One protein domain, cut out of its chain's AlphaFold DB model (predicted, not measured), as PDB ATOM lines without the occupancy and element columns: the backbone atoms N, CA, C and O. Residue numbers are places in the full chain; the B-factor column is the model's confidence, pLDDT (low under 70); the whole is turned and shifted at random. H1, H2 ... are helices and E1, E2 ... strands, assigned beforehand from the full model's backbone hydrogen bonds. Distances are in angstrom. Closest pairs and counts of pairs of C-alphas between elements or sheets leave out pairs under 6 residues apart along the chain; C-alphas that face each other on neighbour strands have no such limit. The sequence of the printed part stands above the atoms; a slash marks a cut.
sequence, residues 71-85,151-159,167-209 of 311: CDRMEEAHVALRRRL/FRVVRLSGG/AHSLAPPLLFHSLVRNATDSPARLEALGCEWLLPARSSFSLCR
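What this domain is: This is residues 71 to 85, 151 to 159 and 167 to 209 of the 311 residues of an uncharacterized protein of Emiliania huxleyi (UniProt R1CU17). A three-stranded sheet of E1, E2 and E5 and a separate two-stranded hairpin of E3 and E4 make a loose V: they come near each other at one end, around residues 182, 188 and 199, and spread apart toward the other end. Helix H1 stands crosswise beyond the wide end, apart from E2, E3, E4 and E5, and residues 170 to 177 run across that end to lead into E2. The 67 printed residues hold one named helix and five named strands, in the order H1 E1 E2 E3 E4 E5. The larger sheet has the order E1, E2, E5 and is mixed, the smaller is antiparallel, and the class is mixed, helices and strands. The whole is compact, with a radius of gyration of the C-alphas of 12.2 A, but elongated, spanning 36 by 22 by 22 A.

Where its parts are: In the larger sheet, E1 is residues 152 to 156, 12.9 A long, E2 is residues 178 to 182, 12.8 A, and E5 is residues 204 to 206, 7.0 A, ending with C-alpha 206 at (18.685, 47.721, -39.067). E3 is residues 188 to 192, 12.7 A, and E4 is residues 195 to 199, 12.6 A. H1 is residues 71 to 85, 21.0 A long, from C-alpha 71 at (17.202, 59.689, -42.925) to C-alpha 85 at (4.098, 49.054, -55.364).

How they stand to each other: E2 is the inner strand, with E1 and E5 as edge strands. E1 and E2 are parallel at 22 degrees, with N 154 and O 179 2.9 A apart, within hydrogen-bond range. E2 and E5 are antiparallel at 162 degrees, with N 180 and O 205 at 2.8 A. The closest C-alphas of E2 and E3 are those of Asn 182 and Ala 188, 6.6 A apart; those of E2 and E4 are Asn 182 and Leu 199, 6.7 A. E3 and E4 form a hairpin, antiparallel at 148 degrees, with N 190 and O 197 at 2.8 A and N 197 and O 190 at 2.7 A. Residues 168 to 169 pair, parallel, with residues 190 to 191 of E3. H1 is not on the three-stranded sheet, with 0 pairs of C-alphas within 10 A. In H1, every O i to N i+4 pair is within hydrogen-bond range.

The domain as a whole: The C-alphas farthest apart in the domain are those of Arg 84 and Asp 185, at 36.6 A. Residues 86 to 150 are not printed, and C-alphas 85 and 151 stand 15.4 A apart across that cut; residues 160 to 166 are not printed either, with 8.6 A between C-alphas 159 and 167. The links from E2 to E3, E3 to E4 and E4 to E5 are tight. The mean pLDDT of the printed part is 73.2, and 25 residues are under 70, among them residues 77 to 85 and 167 to 174.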
ATOM      1  N   CYS A  71      18.244  60.535 -43.502       69.00
ATOM      2  CA  CYS A  71      17.202  59.689 -42.925       69.00
ATOM      3  C   CYS A  71      15.796  60.089 -43.385       69.00
ATOM      4  O   CYS A  71      14.984  59.209 -43.657       69.00
ATOM      5  N   ASP A  72      15.518  61.391 -43.485       73.00
ATOM      6  CA  ASP A  72      14.210  61.887 -43.916       73.00
ATOM      7  C   ASP A  72      14.005  61.591 -45.413       73.00
ATOM      8  O   ASP A  72      12.975  61.033 -45.786       73.00
ATOM      9  N   ARG A  73      15.027  61.803 -46.259       72.25
ATOM     10  CA  ARG A  73      14.977  61.429 -47.688       72.25
ATOM     11  C   ARG A  73      14.830  59.924 -47.894       72.25
ATOM     12  O   ARG A  73      14.065  59.486 -48.748       72.25
ATOM     13  N   MET A  74      15.530  59.114 -47.103       70.44
ATOM     14  CA  MET A  74      15.401  57.654 -47.130       70.44
ATOM     15  C   MET A  74      14.004  57.195 -46.717       70.44
ATOM     16  O   MET A  74      13.464  56.261 -47.314       70.44
ATOM     17  N   GLU A  75      13.410  57.841 -45.713       70.62
ATOM     18  CA  GLU A  75      12.045  57.565 -45.270       70.62
ATOM     19  C   GLU A  75      11.022  57.972 -46.340       70.62
ATOM     20  O   GLU A  75      10.137  57.179 -46.672       70.62
ATOM     21  N   GLU A  76      11.174  59.152 -46.942       70.50
ATOM     22  CA  GLU A  76      10.342  59.633 -48.049       70.50
ATOM     23  C   GLU A  76      10.417  58.703 -49.264       70.50
ATOM     24  O   GLU A  76       9.379  58.239 -49.746       70.50
ATOM     25  N   ALA A  77      11.628  58.346 -49.703       66.56
ATOM     26  CA  ALA A  77      11.855  57.400 -50.791       66.56
ATOM     27  C   ALA A  77      11.227  56.028 -50.479       66.56
ATOM     28  O   ALA A  77      10.616  55.395 -51.345       66.56
ATOM     29  N   HIS A  78      11.308  55.576 -49.221       66.12
ATOM     30  CA  HIS A  78      10.708  54.317 -48.779       66.12
ATOM     31  C   HIS A  78       9.185  54.350 -48.827       66.12
ATOM     32  O   HIS A  78       8.549  53.411 -49.320       66.12
ATOM     33  N   VAL A  79       8.579  55.439 -48.360       64.56
ATOM     34  CA  VAL A  79       7.130  55.638 -48.425       64.56
ATOM     35  C   VAL A  79       6.659  55.740 -49.877       64.56
ATOM     36  O   VAL A  79       5.649  55.117 -50.221       64.56
ATOM     37  N   ALA A  80       7.380  56.467 -50.732       63.25
ATOM     38  CA  ALA A  80       7.056  56.637 -52.146       63.25
ATOM     39  C   ALA A  80       7.090  55.303 -52.906       63.25
ATOM     40  O   ALA A  80       6.107  54.947 -53.561       63.25
ATOM     41  N   LEU A  81       8.162  54.517 -52.745       62.47
ATOM     42  CA  LEU A  81       8.258  53.182 -53.336       62.47
ATOM     43  C   LEU A  81       7.121  52.284 -52.849       62.47
ATOM     44  O   LEU A  81       6.431  51.666 -53.654       62.47
ATOM     45  N   ARG A  82       6.860  52.247 -51.537       59.72
ATOM     46  CA  ARG A  82       5.769  51.432 -50.989       59.72
ATOM     47  C   ARG A  82       4.409  51.818 -51.577       59.72
ATOM     48  O   ARG A  82       3.622  50.929 -51.891       59.72
ATOM     49  N   ARG A  83       4.124  53.117 -51.733       62.38
ATOM     50  CA  ARG A  83       2.885  53.607 -52.364       62.38
ATOM     51  C   ARG A  83       2.775  53.143 -53.814       62.38
ATOM     52  O   ARG A  83       1.728  52.627 -54.190       62.38
ATOM     53  N   ARG A  84       3.854  53.273 -54.591       61.38
ATOM     54  CA  ARG A  84       3.904  52.832 -55.991       61.38
ATOM     55  C   ARG A  84       3.607  51.339 -56.125       61.38
ATOM     56  O   ARG A  84       2.727  50.960 -56.886       61.38
ATOM     57  N   LEU A  85       4.268  50.510 -55.324       56.47
ATOM     58  CA  LEU A  85       4.098  49.054 -55.364       56.47
ATOM     59  C   LEU A  85       2.689  48.609 -54.951       56.47
ATOM     60  O   LEU A  85       2.154  47.645 -55.488       56.47
ATOM     61  N   PHE A 151       8.299  46.477 -41.198       57.78
ATOM     62  CA  PHE A 151       9.705  46.077 -41.318       57.78
ATOM     63  C   PHE A 151       9.861  44.895 -42.271       57.78
ATOM     64  O   PHE A 151       9.185  43.873 -42.098       57.78
ATOM     65  N   ARG A 152      10.766  45.023 -43.243       68.56
ATOM     66  CA  ARG A 152      11.172  43.927 -44.131       68.56
ATOM     67  C   ARG A 152      12.326  43.162 -43.487       68.56
ATOM     68  O   ARG A 152      13.230  43.773 -42.939       68.56
ATOM     69  N   VAL A 153      12.311  41.833 -43.562       69.62
ATOM     70  CA  VAL A 153      13.456  41.010 -43.139       69.62
ATOM     71  C   VAL A 153      14.188  40.536 -44.387       69.62
ATOM     72  O   VAL A 153      13.593  39.858 -45.225       69.62
ATOM     73  N   VAL A 154      15.461  40.896 -44.516       71.25
ATOM     74  CA  VAL A 154      16.340  40.465 -45.608       71.25
ATOM     75  C   VAL A 154      17.338  39.470 -45.032       71.25
ATOM     76  O   VAL A 154      18.114  39.822 -44.151       71.25
ATOM     77  N   ARG A 155      17.305  38.221 -45.498       73.31
ATOM     78  CA  ARG A 155      18.307  37.215 -45.128       73.31
ATOM     79  C   ARG A 155      19.385  37.180 -46.198       73.31
ATOM     80  O   ARG A 155      19.057  37.034 -47.372       73.31
ATOM     81  N   LEU A 156      20.638  37.304 -45.780       71.44
ATOM     82  CA  LEU A 156      21.781  37.103 -46.661       71.44
ATOM     83  C   LEU A 156      22.054  35.596 -46.737       71.44
ATOM     84  O   LEU A 156      22.226  34.945 -45.705       71.44
ATOM     85  N   SER A 157      22.028  35.032 -47.943       61.34
ATOM     86  CA  SER A 157      22.468  33.659 -48.203       61.34
ATOM     87  C   SER A 157      23.994  33.612 -48.323       61.34
ATOM     88  O   SER A 157      24.615  34.566 -48.801       61.34
ATOM     89  N   GLY A 158      24.594  32.514 -47.855       50.81
ATOM     90  CA  GLY A 158      26.043  32.331 -47.841       50.81
ATOM     91  C   GLY A 158      26.618  32.231 -49.250       50.81
ATOM     92  O   GLY A 158      26.308  31.293 -49.979       50.81
ATOM     93  N   GLY A 159      27.471  33.187 -49.614       45.72
ATOM     94  CA  GLY A 159      28.493  32.992 -50.634       45.72
ATOM     95  C   GLY A 159      29.761  32.564 -49.911       45.72
ATOM     96  O   GLY A 159      30.283  33.331 -49.105       45.72
ATOM     97  N   ALA A 167      28.470  40.478 -53.967       57.31
ATOM     98  CA  ALA A 167      27.947  41.251 -52.846       57.31
ATOM     99  C   ALA A 167      26.419  41.362 -52.959       57.31
ATOM    100  O   ALA A 167      25.876  41.541 -54.054       57.31
ATOM    101  N   HIS A 168      25.713  41.235 -51.834       65.00
ATOM    102  CA  HIS A 168      24.279  41.516 -51.812       65.00
ATOM    103  C   HIS A 168      24.110  43.022 -51.999       65.00
ATOM    104  O   HIS A 168      24.714  43.775 -51.251       65.00
ATOM    105  N   SER A 169      23.311  43.480 -52.963       64.00
ATOM    106  CA  SER A 169      23.097  44.917 -53.188       64.00
ATOM    107  C   SER A 169      21.713  45.330 -52.690       64.00
ATOM    108  O   SER A 169      20.695  44.754 -53.090       64.00
ATOM    109  N   LEU A 170      21.662  46.300 -51.773       66.31
ATOM    110  CA  LEU A 170      20.428  46.896 -51.264       66.31
ATOM    111  C   LEU A 170      20.363  48.368 -51.666       66.31
ATOM    112  O   LEU A 170      20.895  49.249 -50.990       66.31
ATOM    113  N   ALA A 171      19.629  48.636 -52.744       59.50
ATOM    114  CA  ALA A 171      19.340  49.999 -53.162       59.50
ATOM    115  C   ALA A 171      18.447  50.723 -52.131       59.50
ATOM    116  O   ALA A 171      17.493  50.129 -51.599       59.50
ATOM    117  N   PRO A 172      18.682  52.021 -51.874       51.16
ATOM    118  CA  PRO A 172      17.665  52.879 -51.282       51.16
ATOM    119  C   PRO A 172      16.425  52.825 -52.179       51.16
ATOM    120  O   PRO A 172      16.556  53.020 -53.387       51.16
ATOM    121  N   PRO A 173      15.247  52.448 -51.648       53.53
ATOM    122  CA  PRO A 173      14.765  52.665 -50.276       53.53
ATOM    123  C   PRO A 173      14.629  51.400 -49.413       53.53
ATOM    124  O   PRO A 173      14.064  51.430 -48.316       53.53
ATOM    125  N   LEU A 174      15.088  50.259 -49.922       61.88
ATOM    126  CA  LEU A 174      14.908  48.962 -49.277       61.88
ATOM    127  C   LEU A 174      15.827  48.775 -48.069       61.88
ATOM    128  O   LEU A 174      15.637  47.816 -47.332       61.88
ATOM    129  N   LEU A 175      16.799  49.663 -47.859       70.81
ATOM    130  CA  LEU A 175      17.670  49.662 -46.685       70.81
ATOM    131  C   LEU A 175      16.959  50.191 -45.428       70.81
ATOM    132  O   LEU A 175      17.088  49.610 -44.351       70.81
ATOM    133  N   PHE A 176      16.183  51.271 -45.562       73.81
ATOM    134  CA  PHE A 176      15.485  51.895 -44.438       73.81
ATOM    135  C   PHE A 176      14.287  51.045 -44.003       73.81
ATOM    136  O   PHE A 176      13.548  50.526 -44.840       73.81
ATOM    137  N   HIS A 177      14.092  50.889 -42.692       72.19
ATOM    138  CA  HIS A 177      13.083  49.991 -42.109       72.19
ATOM    139  C   HIS A 177      13.217  48.523 -42.544       72.19
ATOM    140  O   HIS A 177      12.246  47.758 -42.522       72.19
ATOM    141  N   SER A 178      14.432  48.100 -42.885       77.38
ATOM    142  CA  SER A 178      14.754  46.695 -43.095       77.38
ATOM    143  C   SER A 178      15.638  46.167 -41.981       77.38
ATOM    144  O   SER A 178      16.597  46.810 -41.571       77.38
ATOM    145  N   LEU A 179      15.321  44.960 -41.528       82.94
ATOM    146  CA  LEU A 179      16.195  44.138 -40.714       82.94
ATOM    147  C   LEU A 179      16.982  43.216 -41.648       82.94
ATOM    148  O   LEU A 179      16.436  42.242 -42.174       82.94
ATOM    149  N   VAL A 180      18.253  43.530 -41.863       84.12
ATOM    150  CA  VAL A 180      19.192  42.699 -42.618       84.12
ATOM    151  C   VAL A 180      19.826  41.705 -41.656       84.12
ATOM    152  O   VAL A 180      20.366  42.098 -40.630       84.12
ATOM    153  N   ARG A 181      19.754  40.412 -41.962       84.31
ATOM    154  CA  ARG A 181      20.277  39.339 -41.114       84.31
ATOM    155  C   ARG A 181      21.284  38.504 -41.886       84.31
ATOM    156  O   ARG A 181      20.932  37.881 -42.890       84.31
ATOM    157  N   ASN A 182      22.499  38.427 -41.354       86.94
ATOM    158  CA  ASN A 182      23.460  37.402 -41.717       86.94
ATOM    159  C   ASN A 182      23.271  36.214 -40.765       86.94
ATOM    160  O   ASN A 182      23.701  36.249 -39.618       86.94
ATOM    161  N   ALA A 183      22.572  35.178 -41.226       83.69
ATOM    162  CA  ALA A 183      22.362  33.960 -40.441       83.69
ATOM    163  C   ALA A 183      23.486  32.927 -40.624       83.69
ATOM    164  O   ALA A 183      23.390  31.843 -40.064       83.69
ATOM    165  N   THR A 184      24.501  33.242 -41.429       81.44
ATOM    166  CA  THR A 184      25.590  32.321 -41.759       81.44
ATOM    167  C   THR A 184      26.719  32.406 -40.737       81.44
ATOM    168  O   THR A 184      26.807  33.369 -39.967       81.44
ATOM    169  N   ASP A 185      27.605  31.412 -40.770       86.56
ATOM    170  CA  ASP A 185      28.803  31.332 -39.926       86.56
ATOM    171  C   ASP A 185      30.004  32.100 -40.503       86.56
ATOM    172  O   ASP A 185      31.104  32.054 -39.961       86.56
ATOM    173  N   SER A 186      29.795  32.853 -41.586       84.94
ATOM    174  CA  SER A 186      30.814  33.676 -42.239       84.94
ATOM    175  C   SER A 186      30.352  35.129 -42.392       84.94
ATOM    176  O   SER A 186      29.150  35.379 -42.499       84.94
ATOM    177  N   PRO A 187      31.265  36.114 -42.446       87.00
ATOM    178  CA  PRO A 187      30.913  37.482 -42.814       87.00
ATOM    179  C   PRO A 187      30.254  37.560 -44.199       87.00
ATOM    180  O   PRO A 187      30.617  36.815 -45.108       87.00
ATOM    181  N   ALA A 188      29.312  38.484 -44.374       83.12
ATOM    182  CA  ALA A 188      28.613  38.714 -45.637       83.12
ATOM    183  C   ALA A 188      28.863  40.141 -46.143       83.12
ATOM    184  O   ALA A 188      28.832  41.089 -45.360       83.12
ATOM    185  N   ARG A 189      29.082  40.295 -47.454       81.62
ATOM    186  CA  ARG A 189      29.247  41.604 -48.106       81.62
ATOM    187  C   ARG A 189      27.892  42.175 -48.515       81.62
ATOM    188  O   ARG A 189      27.078  41.467 -49.116       81.62
ATOM    189  N   LEU A 190      27.675  43.445 -48.197       81.12
ATOM    190  CA  LEU A 190      26.469  44.206 -48.490       81.12
ATOM    191  C   LEU A 190      26.848  45.530 -49.159       81.12
ATOM    192  O   LEU A 190      27.463  46.377 -48.531       81.12
ATOM    193  N   GLU A 191      26.434  45.752 -50.394       78.69
ATOM    194  CA  GLU A 191      26.508  47.062 -51.035       78.69
ATOM    195  C   GLU A 191      25.266  47.883 -50.658       78.69
ATOM    196  O   GLU A 191      24.128  47.458 -50.886       78.69
ATOM    197  N   ALA A 192      25.473  49.044 -50.042       74.56
ATOM    198  CA  ALA A 192      24.410  49.955 -49.637       74.56
ATOM    199  C   ALA A 192      24.949  51.386 -49.503       74.56
ATOM    200  O   ALA A 192      26.073  51.586 -49.050       74.56
ATOM    201  N   LEU A 193      24.140  52.391 -49.868       69.62
ATOM    202  CA  LEU A 193      24.533  53.816 -49.835       69.62
ATOM    203  C   LEU A 193      25.810  54.126 -50.647       69.62
ATOM    204  O   LEU A 193      26.598  54.979 -50.262       69.62
ATOM    205  N   GLY A 194      26.042  53.402 -51.749       70.38
ATOM    206  CA  GLY A 194      27.253  53.558 -52.569       70.38
ATOM    207  C   GLY A 194      28.535  53.007 -51.929       70.38
ATOM    208  O   GLY A 194      29.610  53.182 -52.493       70.38
ATOM    209  N   CYS A 195      28.423  52.330 -50.784       75.31
ATOM    210  CA  CYS A 195      29.534  51.738 -50.046       75.31
ATOM    211  C   CYS A 195      29.382  50.216 -49.948       75.31
ATOM    212  O   CYS A 195      28.270  49.681 -49.949       75.31
ATOM    213  N   GLU A 196      30.506  49.513 -49.799       80.06
ATOM    214  CA  GLU A 196      30.523  48.096 -49.437       80.06
ATOM    215  C   GLU A 196      30.676  47.945 -47.917       80.06
ATOM    216  O   GLU A 196      31.624  48.441 -47.312       80.06
ATOM    217  N   TRP A 197      29.740  47.230 -47.304       82.56
ATOM    218  CA  TRP A 197      29.663  46.945 -45.879       82.56
ATOM    219  C   TRP A 197      29.945  45.468 -45.625       82.56
ATOM    220  O   TRP A 197      29.459  44.592 -46.345       82.56
ATOM    221  N   LEU A 198      30.672  45.174 -44.548       87.94
ATOM    222  CA  LEU A 198      30.876  43.810 -44.073       87.94
ATOM    223  C   LEU A 198      29.984  43.547 -42.860       87.94
ATOM    224  O   LEU A 198      30.166  44.145 -41.802       87.94
ATOM    225  N   LEU A 199      29.028  42.631 -43.003       84.88
ATOM    226  CA  LEU A 199      28.139  42.221 -41.922       84.88
ATOM    227  C   LEU A 199      28.688  40.948 -41.251       84.88
ATOM    228  O   LEU A 199      28.775  39.913 -41.923       84.88
ATOM    229  N   PRO A 200      29.039  40.970 -39.949       91.75
ATOM    230  CA  PRO A 200      29.606  39.810 -39.258       91.75
ATOM    231  C   PRO A 200      28.722  38.562 -39.316       91.75
ATOM    232  O   PRO A 200      27.503  38.655 -39.501       91.75
ATOM    233  N   ALA A 201      29.332  37.393 -39.123       87.50
ATOM    234  CA  ALA A 201      28.607  36.135 -38.963       87.50
ATOM    235  C   ALA A 201      27.563  36.242 -37.839       87.50
ATOM    236  O   ALA A 201      27.782  36.930 -36.840       87.50
ATOM    237  N   ARG A 202      26.419  35.572 -38.014       85.44
ATOM    238  CA  ARG A 202      25.315  35.518 -37.033       85.44
ATOM    239  C   ARG A 202      24.828  36.881 -36.515       85.44
ATOM    240  O   ARG A 202      24.273  36.967 -35.420       85.44
ATOM    241  N   SER A 203      24.991  37.946 -37.296       89.50
ATOM    242  CA  SER A 203      24.609  39.302 -36.903       89.50
ATOM    243  C   SER A 203      23.358  39.796 -37.629       89.50
ATOM    244  O   SER A 203      22.859  39.205 -38.594       89.50
ATOM    245  N   SER A 204      22.786  40.883 -37.125       89.06
ATOM    246  CA  SER A 204      21.694  41.586 -37.788       89.06
ATOM    247  C   SER A 204      21.897  43.088 -37.685       89.06
ATOM    248  O   SER A 204      22.388  43.586 -36.678       89.06
ATOM    249  N   PHE A 205      21.488  43.799 -38.727       87.81
ATOM    250  CA  PHE A 205      21.589  45.242 -38.860       87.81
ATOM    251  C   PHE A 205      20.228  45.821 -39.243       87.81
ATOM    252  O   PHE A 205      19.482  45.221 -40.018       87.81
ATOM    253  N   SER A 206      19.898  46.993 -38.708       86.06
ATOM    254  CA  SER A 206      18.685  47.721 -39.067       86.06
ATOM    255  C   SER A 206      18.962  49.212 -39.084       86.06
ATOM    256  O   SER A 206      19.384  49.774 -38.077       86.06
ATOM    257  N   LEU A 207      18.630  49.857 -40.201       83.31
ATOM    258  CA  LEU A 207      18.610  51.308 -40.310       83.31
ATOM    259  C   LEU A 207      17.172  51.805 -40.124       83.31
ATOM    260  O   LEU A 207      16.296  51.550 -40.954       83.31
ATOM    261  N   CYS A 208      16.903  52.478 -39.010       80.19
ATOM    262  CA  CYS A 208      15.573  52.987 -38.676       80.19
ATOM    263  C   CYS A 208      15.638  54.108 -37.637       80.19
ATOM    264  O   CYS A 208      16.623  54.232 -36.912       80.19
ATOM    265  N   ARG A 209      14.544  54.863 -37.478       78.62
ATOM    266  CA  ARG A 209      14.417  55.815 -36.360       78.62
ATOM    267  C   ARG A 209      14.193  55.086 -35.030       78.62
ATOM    268  O   ARG A 209      13.514  54.058 -34.991       78.62
TER     269      ARG A 209